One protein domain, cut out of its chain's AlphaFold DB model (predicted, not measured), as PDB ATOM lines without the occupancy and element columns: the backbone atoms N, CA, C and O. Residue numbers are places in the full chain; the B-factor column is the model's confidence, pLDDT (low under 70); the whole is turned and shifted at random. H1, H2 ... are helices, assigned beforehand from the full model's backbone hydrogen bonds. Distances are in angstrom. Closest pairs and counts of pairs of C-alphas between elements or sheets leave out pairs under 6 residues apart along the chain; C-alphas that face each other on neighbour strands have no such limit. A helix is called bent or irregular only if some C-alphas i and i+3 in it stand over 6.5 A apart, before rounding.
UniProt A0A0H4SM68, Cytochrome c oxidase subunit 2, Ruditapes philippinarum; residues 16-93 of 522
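Overview. This is residues 16 to 93 of the 522 residues of the protein "Cytochrome c oxidase subunit 2" of Ruditapes philippinarum (UniProt A0A0H4SM68). A long, narrow helical hairpin: H1 and H2 run opposite ways, come together over H1 residues 19 to 30 and H2 residues 77 to 88, and spread like a narrow V toward the loop of residues 50 to 63. The printed part has 78 residues with two named helices, H1 then H2, and no named strand; the class is all helix. It is extended, with a radius of gyration of the C-alphas of 18.4 A and spans of 55 by 28 by 10 A.

Along the chain. H1, residues 16 to 49, begins at C-alpha 16 (172.367, 221.648, 139.521) and measures 50.9 A; it is irregular, with C-alphas 46 and 49 7.4 A apart. H2, residues 64 to 91, measures 41.4 A and ends at C-alpha 91 (166.854, 220.502, 145.644); it is neither bent nor irregular, but only just: C-alphas 71 and 74 are 6.1 A apart.

Arrangement. H1 and H2 touch, their closest C-alphas, Val 27 and Ile 81, 6.9 A apart, at a shallow tilt of 17 degrees. O i to N i+4 pairs are within hydrogen-bond range in 29 of 30 in H1 and 22 of 24 in H2.

Size, cuts and confidence. The C-alphas farthest apart, Lys 53 and Glu 93, are 57.0 A apart. The printed part has no cut. The link is long, 14 residues. Residues 35 to 43 and 57 to 73 stand free. Residues 49 to 56 have pLDDT under 70.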
ATOM      1  N   MET A  16     171.766 222.562 138.555       88.31
ATOM      2  CA  MET A  16     172.367 221.648 139.521       88.31
ATOM      3  C   MET A  16     173.893 221.753 139.540       88.31
ATOM      4  O   MET A  16     174.485 221.963 140.601       88.31
ATOM      5  N   ALA A  17     174.527 221.680 138.366       91.88
ATOM      6  CA  ALA A  17     175.975 221.801 138.229       91.88
ATOM      7  C   ALA A  17     176.475 223.126 138.817       91.88
ATOM      8  O   ALA A  17     177.409 223.146 139.616       91.88
ATOM      9  N   CYS A  18     175.791 224.231 138.504       92.44
ATOM     10  CA  CYS A  18     176.145 225.552 139.016       92.44
ATOM     11  C   CYS A  18     176.135 225.601 140.557       92.44
ATOM     12  O   CYS A  18     177.074 226.112 141.177       92.44
ATOM     13  N   ARG A  19     175.109 225.023 141.197       91.12
ATOM     14  CA  ARG A  19     175.005 224.961 142.666       91.12
ATOM     15  C   ARG A  19     176.077 224.067 143.282       91.12
ATOM     16  O   ARG A  19     176.676 224.452 144.287       91.12
ATOM     17  N   LEU A  20     176.336 222.904 142.684       92.06
ATOM     18  CA  LEU A  20     177.350 221.966 143.161       92.06
ATOM     19  C   LEU A  20     178.752 222.583 143.099       92.06
ATOM     20  O   LEU A  20     179.503 222.493 144.070       92.06
ATOM     21  N   TYR A  21     179.080 223.267 142.005       93.06
ATOM     22  CA  TYR A  21     180.378 223.921 141.830       93.06
ATOM     23  C   TYR A  21     180.540 225.115 142.773       93.06
ATOM     24  O   TYR A  21     181.560 225.244 143.441       93.06
ATOM     25  N   THR A  22     179.489 225.920 142.953       92.75
ATOM     26  CA  THR A  22     179.499 227.016 143.938       92.75
ATOM     27  C   THR A  22     179.694 226.492 145.369       92.75
ATOM     28  O   THR A  22     180.401 227.099 146.183       92.75
ATOM     29  N   TYR A  23     179.083 225.350 145.697       94.50
ATOM     30  CA  TYR A  23     179.284 224.690 146.986       94.50
ATOM     31  C   TYR A  23     180.714 224.167 147.142       94.50
ATOM     32  O   TYR A  23     181.332 224.408 148.180       94.50
ATOM     33  N   HIS A  24     181.259 223.521 146.108       94.81
ATOM     34  CA  HIS A  24     182.656 223.101 146.079       94.81
ATOM     35  C   HIS A  24     183.598 224.275 146.363       94.81
ATOM     36  O   HIS A  24     184.423 224.180 147.271       94.81
ATOM     37  N   ASP A  25     183.433 225.398 145.666       94.50
ATOM     38  CA  ASP A  25     184.301 226.566 145.826       94.50
ATOM     39  C   ASP A  25     184.197 227.155 147.236       94.50
ATOM     40  O   ASP A  25     185.202 227.518 147.850       94.50
ATOM     41  N   THR A  26     182.990 227.166 147.808       93.06
ATOM     42  CA  THR A  26     182.763 227.587 149.198       93.06
ATOM     43  C   THR A  26     183.519 226.697 150.189       93.06
ATOM     44  O   THR A  26     184.175 227.197 151.108       93.06
ATOM     45  N   VAL A  27     183.462 225.375 150.004       95.56
ATOM     46  CA  VAL A  27     184.203 224.417 150.835       95.56
ATOM     47  C   VAL A  27     185.709 224.587 150.635       95.56
ATOM     48  O   VAL A  27     186.452 224.619 151.618       95.56
ATOM     49  N   LEU A  28     186.167 224.764 149.394       95.38
ATOM     50  CA  LEU A  28     187.578 224.935 149.063       95.38
ATOM     51  C   LEU A  28     188.169 226.182 149.731       95.38
ATOM     52  O   LEU A  28     189.250 226.097 150.312       95.38
ATOM     53  N   VAL A  29     187.449 227.308 149.746       94.31
ATOM     54  CA  VAL A  29     187.872 228.529 150.459       94.31
ATOM     55  C   VAL A  29     188.105 228.253 151.949       94.31
ATOM     56  O   VAL A  29     189.122 228.674 152.506       94.31
ATOM     57  N   ILE A  30     187.205 227.508 152.599       93.25
ATOM     58  CA  ILE A  30     187.334 227.154 154.023       93.25
ATOM     59  C   ILE A  30     188.518 226.204 154.242       93.25
ATOM     60  O   ILE A  30     189.312 226.411 155.165       93.25
ATOM     61  N   VAL A  31     188.675 225.189 153.390       94.75
ATOM     62  CA  VAL A  31     189.779 224.221 153.474       94.75
ATOM     63  C   VAL A  31     191.127 224.913 153.283       94.75
ATOM     64  O   VAL A  31     192.035 224.700 154.086       94.75
ATOM     65  N   VAL A  32     191.263 225.787 152.283       95.88
ATOM     66  CA  VAL A  32     192.490 226.559 152.038       95.88
ATOM     67  C   VAL A  32     192.811 227.470 153.223       95.88
ATOM     68  O   VAL A  32     193.968 227.530 153.639       95.88
ATOM     69  N   LEU A  33     191.812 228.121 153.828       93.00
ATOM     70  CA  LEU A  33     191.999 228.932 155.037       93.00
ATOM     71  C   LEU A  33     192.545 228.087 156.198       93.00
ATOM     72  O   LEU A  33     193.513 228.486 156.852       93.00
ATOM     73  N   VAL A  34     191.964 226.907 156.439       94.06
ATOM     74  CA  VAL A  34     192.412 225.988 157.499       94.06
ATOM     75  C   VAL A  34     193.832 225.490 157.225       94.06
ATOM     76  O   VAL A  34     194.681 225.555 158.116       94.06
ATOM     77  N   LEU A  35     194.122 225.047 155.998       96.06
ATOM     78  CA  LEU A  35     195.453 224.576 155.605       96.06
ATOM     79  C   LEU A  35     196.503 225.682 155.721       96.06
ATOM     80  O   LEU A  35     197.597 225.426 156.223       96.06
ATOM     81  N   PHE A  36     196.171 226.914 155.333       96.25
ATOM     82  CA  PHE A  36     197.049 228.065 155.513       96.25
ATOM     83  C   PHE A  36     197.313 228.342 156.998       96.25
ATOM     84  O   PHE A  36     198.463 228.535 157.386       96.25
ATOM     85  N   GLY A  37     196.285 228.298 157.851       92.50
ATOM     86  CA  GLY A  37     196.433 228.480 159.298       92.50
ATOM     87  C   GLY A  37     197.324 227.416 159.951       92.50
ATOM     88  O   GLY A  37     198.226 227.745 160.727       92.50
ATOM     89  N   VAL A  38     197.122 226.144 159.594       95.19
ATOM     90  CA  VAL A  38     197.952 225.025 160.068       95.19
ATOM     91  C   VAL A  38     199.383 225.147 159.537       95.19
ATOM     92  O   VAL A  38     200.337 225.039 160.310       95.19
ATOM     93  N   GLY A  39     199.553 225.426 158.243       94.19
ATOM     94  CA  GLY A  39     200.859 225.605 157.608       94.19
ATOM     95  C   GLY A  39     201.645 226.779 158.197       94.19
ATOM     96  O   GLY A  39     202.845 226.655 158.450       94.19
ATOM     97  N   TRP A  40     200.966 227.883 158.511       90.88
ATOM     98  CA  TRP A  40     201.544 229.029 159.210       90.88
ATOM     99  C   TRP A  40     202.046 228.641 160.606       90.88
ATOM    100  O   TRP A  40     203.195 228.922 160.949       90.88
ATOM    101  N   PHE A  41     201.225 227.940 161.395       87.56
ATOM    102  CA  PHE A  41     201.615 227.479 162.731       87.56
ATOM    103  C   PHE A  41     202.815 226.518 162.688       87.56
ATOM    104  O   PHE A  41     203.762 226.673 163.462       87.56
ATOM    105  N   LEU A  42     202.823 225.570 161.744       89.81
ATOM    106  CA  LEU A  42     203.945 224.650 161.532       89.81
ATOM    107  C   LEU A  42     205.223 225.387 161.117       89.81
ATOM    108  O   LEU A  42     206.300 225.080 161.622       89.81
ATOM    109  N   THR A  43     205.111 226.396 160.253       86.38
ATOM    110  CA  THR A  43     206.242 227.242 159.845       86.38
ATOM    111  C   THR A  43     206.832 227.980 161.045       86.38
ATOM    112  O   THR A  43     208.044 227.935 161.259       86.38
ATOM    113  N   LEU A  44     205.994 228.604 161.879       83.56
ATOM    114  CA  LEU A  44     206.453 229.269 163.101       83.56
ATOM    115  C   LEU A  44     207.154 228.298 164.055       83.56
ATOM    116  O   LEU A  44     208.184 228.646 164.628       83.56
ATOM    117  N   PHE A  45     206.626 227.082 164.202       80.69
ATOM    118  CA  PHE A  45     207.232 226.054 165.043       80.69
ATOM    119  C   PHE A  45     208.605 225.599 164.516       80.69
ATOM    120  O   PHE A  45     209.569 225.555 165.281       80.69
ATOM    121  N   LEU A  46     208.718 225.308 163.216       84.00
ATOM    122  CA  LEU A  46     209.948 224.801 162.593       84.00
ATOM    123  C   LEU A  46     211.053 225.863 162.497       84.00
ATOM    124  O   LEU A  46     212.221 225.562 162.743       84.00
ATOM    125  N   PHE A  47     210.704 227.113 162.183       81.25
ATOM    126  CA  PHE A  47     211.673 228.203 162.005       81.25
ATOM    127  C   PHE A  47     211.892 229.050 163.265       81.25
ATOM    128  O   PHE A  47     212.599 230.062 163.217       81.25
ATOM    129  N   ASN A  48     211.377 228.616 164.420       73.50
ATOM    130  CA  ASN A  48     211.594 229.296 165.698       73.50
ATOM    131  C   ASN A  48     213.088 229.414 166.074       73.50
ATOM    132  O   ASN A  48     213.486 230.318 166.792       73.50
ATOM    133  N   GLY A  49     213.959 228.532 165.574       67.12
ATOM    134  CA  GLY A  49     215.406 228.627 165.820       67.12
ATOM    135  C   GLY A  49     216.156 229.629 164.929       67.12
ATOM    136  O   GLY A  49     217.274 230.013 165.260       67.12
ATOM    137  N   LEU A  50     215.572 230.041 163.797       65.31
ATOM    138  CA  LEU A  50     216.288 230.689 162.685       65.31
ATOM    139  C   LEU A  50     215.984 232.187 162.506       65.31
ATOM    140  O   LEU A  50     216.581 232.822 161.642       65.31
ATOM    141  N   GLY A  51     215.111 232.787 163.320       60.19
ATOM    142  CA  GLY A  51     214.816 234.224 163.203       60.19
ATOM    143  C   GLY A  51     213.741 234.768 164.140       60.19
ATOM    144  O   GLY A  51     213.740 235.958 164.450       60.19
ATOM    145  N   PHE A  52     212.870 233.910 164.666       60.28
ATOM    146  CA  PHE A  52     211.889 234.291 165.676       60.28
ATOM    147  C   PHE A  52     212.478 233.997 167.058       60.28
ATOM    148  O   PHE A  52     212.675 232.848 167.408       60.28
ATOM    149  N   LYS A  53     212.799 235.010 167.873       58.81
ATOM    150  CA  LYS A  53     213.264 234.815 169.268       58.81
ATOM    151  C   LYS A  53     212.119 234.338 170.188       58.81
ATOM    152  O   LYS A  53     211.864 234.942 171.228       58.81
ATOM    153  N   GLY A  54     211.385 233.298 169.797       59.16
ATOM    154  CA  GLY A  54     210.292 232.722 170.568       59.16
ATOM    155  C   GLY A  54     210.817 231.734 171.606       59.16
ATOM    156  O   GLY A  54     211.412 230.709 171.272       59.16
ATOM    157  N   SER A  55     210.583 232.011 172.890       64.00
ATOM    158  CA  SER A  55     210.800 231.020 173.947       64.00
ATOM    159  C   SER A  55     209.674 229.983 173.891       64.00
ATOM    160  O   SER A  55     208.528 230.293 174.210       64.00
ATOM    161  N   LEU A  56     209.987 228.752 173.473       69.44
ATOM    162  CA  LEU A  56     209.067 227.623 173.623       69.44
ATOM    163  C   LEU A  56     209.047 227.225 175.096       69.44
ATOM    164  O   LEU A  56     210.017 226.662 175.613       69.44
ATOM    165  N   ASN A  57     207.950 227.532 175.785       70.69
ATOM    166  CA  ASN A  57     207.801 227.149 177.178       70.69
ATOM    167  C   ASN A  57     207.441 225.660 177.283       70.69
ATOM    168  O   ASN A  57     206.307 225.262 177.039       70.69
ATOM    169  N   ARG A  58     208.421 224.836 177.660       74.00
ATOM    170  CA  ARG A  58     208.277 223.373 177.767       74.00
ATOM    171  C   ARG A  58     207.505 222.916 179.007       74.00
ATOM    172  O   ARG A  58     207.248 221.725 179.133       74.00
ATOM    173  N   THR A  59     207.183 223.820 179.936       86.19
ATOM    174  CA  THR A  59     206.496 223.469 181.190       86.19
ATOM    175  C   THR A  59     204.979 223.615 181.112       86.19
ATOM    176  O   THR A  59     204.297 223.252 182.063       86.19
ATOM    177  N   VAL A  60     204.442 224.167 180.019       83.12
ATOM    178  CA  VAL A  60     202.991 224.267 179.803       83.12
ATOM    179  C   VAL A  60     202.508 222.965 179.179       83.12
ATOM    180  O   VAL A  60     202.875 222.653 178.049       83.12
ATOM    181  N   THR A  61     201.704 222.204 179.918       85.81
ATOM    182  CA  THR A  61     201.169 220.908 179.473       85.81
ATOM    183  C   THR A  61     199.723 220.979 178.990       85.81
ATOM    184  O   THR A  61     199.327 220.139 178.192       85.81
ATOM    185  N   GLU A  62     198.943 221.965 179.442       89.19
ATOM    186  CA  GLU A  62     197.519 222.107 179.110       89.19
ATOM    187  C   GLU A  62     197.090 223.577 179.038       89.19
ATOM    188  O   GLU A  62     197.682 224.452 179.683       89.19
ATOM    189  N   ASN A  63     196.048 223.856 178.249       92.19
ATOM    190  CA  ASN A  63     195.387 225.158 178.234       92.19
ATOM    191  C   ASN A  63     193.928 225.011 177.791       92.19
ATOM    192  O   ASN A  63     193.597 225.176 176.615       92.19
ATOM    193  N   GLN A  64     193.044 224.804 178.768       94.75
ATOM    194  CA  GLN A  64     191.610 224.600 178.546       94.75
ATOM    195  C   GLN A  64     190.954 225.695 177.689       94.75
ATOM    196  O   GLN A  64     190.069 225.415 176.888       94.75
ATOM    197  N   LYS A  65     191.386 226.960 177.814       94.06
ATOM    198  CA  LYS A  65     190.809 228.062 177.022       94.06
ATOM    199  C   LYS A  65     191.134 227.924 175.534       94.06
ATOM    200  O   LYS A  65     190.288 228.221 174.696       94.06
ATOM    201  N   MET A  66     192.351 227.485 175.217       90.44
ATOM    202  CA  MET A  66     192.807 227.260 173.843       90.44
ATOM    203  C   MET A  66     192.146 226.007 173.255       90.44
ATOM    204  O   MET A  66     191.674 226.040 172.122       90.44
ATOM    205  N   GLU A  67     192.011 224.964 174.080       94.81
ATOM    206  CA  GLU A  67     191.295 223.728 173.753       94.81
ATOM    207  C   GLU A  67     189.837 223.966 173.370       94.81
ATOM    208  O   GLU A  67     189.372 223.484 172.336       94.81
ATOM    209  N   ILE A  68     189.124 224.778 174.152       96.56
ATOM    210  CA  ILE A  68     187.749 225.165 173.830       96.56
ATOM    211  C   ILE A  68     187.707 225.951 172.512       96.56
ATOM    212  O   ILE A  68     186.850 225.679 171.671       96.56
ATOM    213  N   ALA A  69     188.641 226.881 172.286       93.50
ATOM    214  CA  ALA A  69     188.654 227.707 171.080       93.50
ATOM    215  C   ALA A  69     188.814 226.878 169.791       93.50
ATOM    216  O   ALA A  69     188.019 227.040 168.865       93.50
ATOM    217  N   TRP A  70     189.785 225.957 169.733       94.00
ATOM    218  CA  TRP A  70     189.979 225.108 168.548       94.00
ATOM    219  C   TRP A  70     188.994 223.943 168.446       94.00
ATOM    220  O   TRP A  70     188.992 223.254 167.434       94.00
ATOM    221  N   THR A  71     188.177 223.690 169.467       96.06
ATOM    222  CA  THR A  71     187.080 222.711 169.385       96.06
ATOM    223  C   THR A  71     185.819 223.373 168.829       96.06
ATOM    224  O   THR A  71     185.169 222.836 167.935       96.06
ATOM    225  N   VAL A  72     185.491 224.573 169.317       96.31
ATOM    226  CA  VAL A  72     184.294 225.317 168.900       96.31
ATOM    227  C   VAL A  72     184.445 225.897 167.493       96.31
ATOM    228  O   VAL A  72     183.486 225.863 166.725       96.31
ATOM    229  N   ALA A  73     185.623 226.408 167.117       90.75
ATOM    230  CA  ALA A  73     185.799 227.033 165.805       90.75
ATOM    231  C   ALA A  73     185.549 226.063 164.623       90.75
ATOM    232  O   ALA A  73     184.722 226.398 163.774       90.75
ATOM    233  N   PRO A  74     186.145 224.851 164.560       93.38
ATOM    234  CA  PRO A  74     185.828 223.875 163.513       93.38
ATOM    235  C   PRO A  74     184.368 223.430 163.533       93.38
ATOM    236  O   PRO A  74     183.774 223.277 162.471       93.38
ATOM    237  N   PHE A  75     183.765 223.276 164.717       95.88
ATOM    238  CA  PHE A  75     182.347 222.932 164.838       95.88
ATOM    239  C   PHE A  75     181.447 223.959 164.134       95.88
ATOM    240  O   PHE A  75     180.577 223.577 163.356       95.88
ATOM    241  N   VAL A  76     181.694 225.259 164.333       93.12
ATOM    242  CA  VAL A  76     180.925 226.324 163.665       93.12
ATOM    243  C   VAL A  76     181.104 226.278 162.144       93.12
ATOM    244  O   VAL A  76     180.113 226.388 161.422       93.12
ATOM    245  N   PHE A  77     182.329 226.064 161.646       91.38
ATOM    246  CA  PHE A  77     182.569 225.903 160.205       91.38
ATOM    247  C   PHE A  77     181.820 224.694 159.630       91.38
ATOM    248  O   PHE A  77     181.177 224.823 158.588       91.38
ATOM    249  N   LEU A  78     181.844 223.552 160.327       95.44
ATOM    250  CA  LEU A  78     181.135 222.335 159.919       95.44
ATOM    251  C   LEU A  78     179.613 222.531 159.887       95.44
ATOM    252  O   LEU A  78     178.961 222.091 158.943       95.44
ATOM    253  N   CYS A  79     179.039 223.234 160.868       95.12
ATOM    254  CA  CYS A  79     177.617 223.583 160.842       95.12
ATOM    255  C   CYS A  79     177.264 224.486 159.650       95.12
ATOM    256  O   CYS A  79     176.224 224.287 159.024       95.12
ATOM    257  N   GLY A  80     178.129 225.453 159.319       92.12
ATOM    258  CA  GLY A  80     177.933 226.356 158.182       92.12
ATOM    259  C   GLY A  80     177.921 225.630 156.836       92.12
ATOM    260  O   GLY A  80     176.972 225.788 156.069       92.12
ATOM    261  N   ILE A  81     178.928 224.789 156.567       95.56
ATOM    262  CA  ILE A  81     178.969 224.000 155.322       95.56
ATOM    263  C   ILE A  81     177.840 222.966 155.273       95.56
ATOM    264  O   ILE A  81     177.229 222.780 154.226       95.56
ATOM    265  N   GLY A  82     177.509 222.351 156.415       95.75
ATOM    266  CA  GLY A  82     176.431 221.373 156.512       95.75
ATOM    267  C   GLY A  82     175.081 221.976 156.134       95.75
ATOM    268  O   GLY A  82     174.336 221.363 155.379       95.75
ATOM    269  N   TYR A  83     174.790 223.200 156.582       93.56
ATOM    270  CA  TYR A  83     173.555 223.901 156.221       93.56
ATOM    271  C   TYR A  83     173.405 224.091 154.703       93.56
ATOM    272  O   TYR A  83     172.362 223.749 154.148       93.56
ATOM    273  N   ILE A  84     174.453 224.576 154.024       92.75
ATOM    274  CA  ILE A  84     174.432 224.765 152.563       92.75
ATOM    275  C   ILE A  84     174.305 223.408 151.852       92.75
ATOM    276  O   ILE A  84     173.519 223.270 150.917       92.75
ATOM    277  N   SER A  85     175.024 222.388 152.333       94.12
ATOM    278  CA  SER A  85     174.967 221.032 151.780       94.12
ATOM    279  C   SER A  85     173.567 220.424 151.855       94.12
ATOM    280  O   SER A  85     173.115 219.840 150.875       94.12
ATOM    281  N   PHE A  86     172.881 220.546 152.995       92.94
ATOM    282  CA  PHE A  86     171.525 220.014 153.151       92.94
ATOM    283  C   PHE A  86     170.533 220.720 152.234       92.94
ATOM    284  O   PHE A  86     169.698 220.053 151.637       92.94
ATOM    285  N   PHE A  87     170.642 222.043 152.088       89.56
ATOM    286  CA  PHE A  87     169.789 222.794 151.169       89.56
ATOM    287  C   PHE A  87     169.938 222.296 149.724       89.56
ATOM    288  O   PHE A  87     168.942 222.006 149.068       89.56
ATOM    289  N   ASN A  88     171.177 222.116 149.259       89.56
ATOM    290  CA  ASN A  88     171.434 221.580 147.923       89.56
ATOM    291  C   ASN A  88     170.905 220.148 147.756       89.56
ATOM    292  O   ASN A  88     170.370 219.829 146.701       89.56
ATOM    293  N   LEU A  89     171.015 219.305 148.790       89.44
ATOM    294  CA  LEU A  89     170.551 217.917 148.746       89.44
ATOM    295  C   LEU A  89     169.032 217.803 148.547       89.44
ATOM    296  O   LEU A  89     168.593 216.947 147.791       89.44
ATOM    297  N   TYR A  90     168.232 218.659 149.189       86.75
ATOM    298  CA  TYR A  90     166.775 218.650 148.996       86.75
ATOM    299  C   TYR A  90     166.364 219.109 147.597       86.75
ATOM    300  O   TYR A  90     165.400 218.611 147.035       86.75
ATOM    301  N   GLU A  91     167.113 220.034 147.007       81.12
ATOM    302  CA  GLU A  91     166.854 220.502 145.644       81.12
ATOM    303  C   GLU A  91     167.298 219.491 144.573       81.12
ATOM    304  O   GLU A  91     166.874 219.589 143.425       81.12
ATOM    305  N   MET A  92     168.155 218.528 144.934       79.31
ATOM    306  CA  MET A  92     168.508 217.375 144.094       79.31
ATOM    307  C   MET A  92     167.423 216.299 144.069       79.31
ATOM    308  O   MET A  92     167.481 215.409 143.223       79.31
ATOM    309  N   GLU A  93     166.474 216.339 145.003       75.94
ATOM    310  CA  GLU A  93     165.433 215.329 145.096       75.94
ATOM    311  C   GLU A  93     164.497 215.409 143.882       75.94
ATOM    312  O   GLU A  93     164.089 216.484 143.428       75.94
TER     313      GLU A  93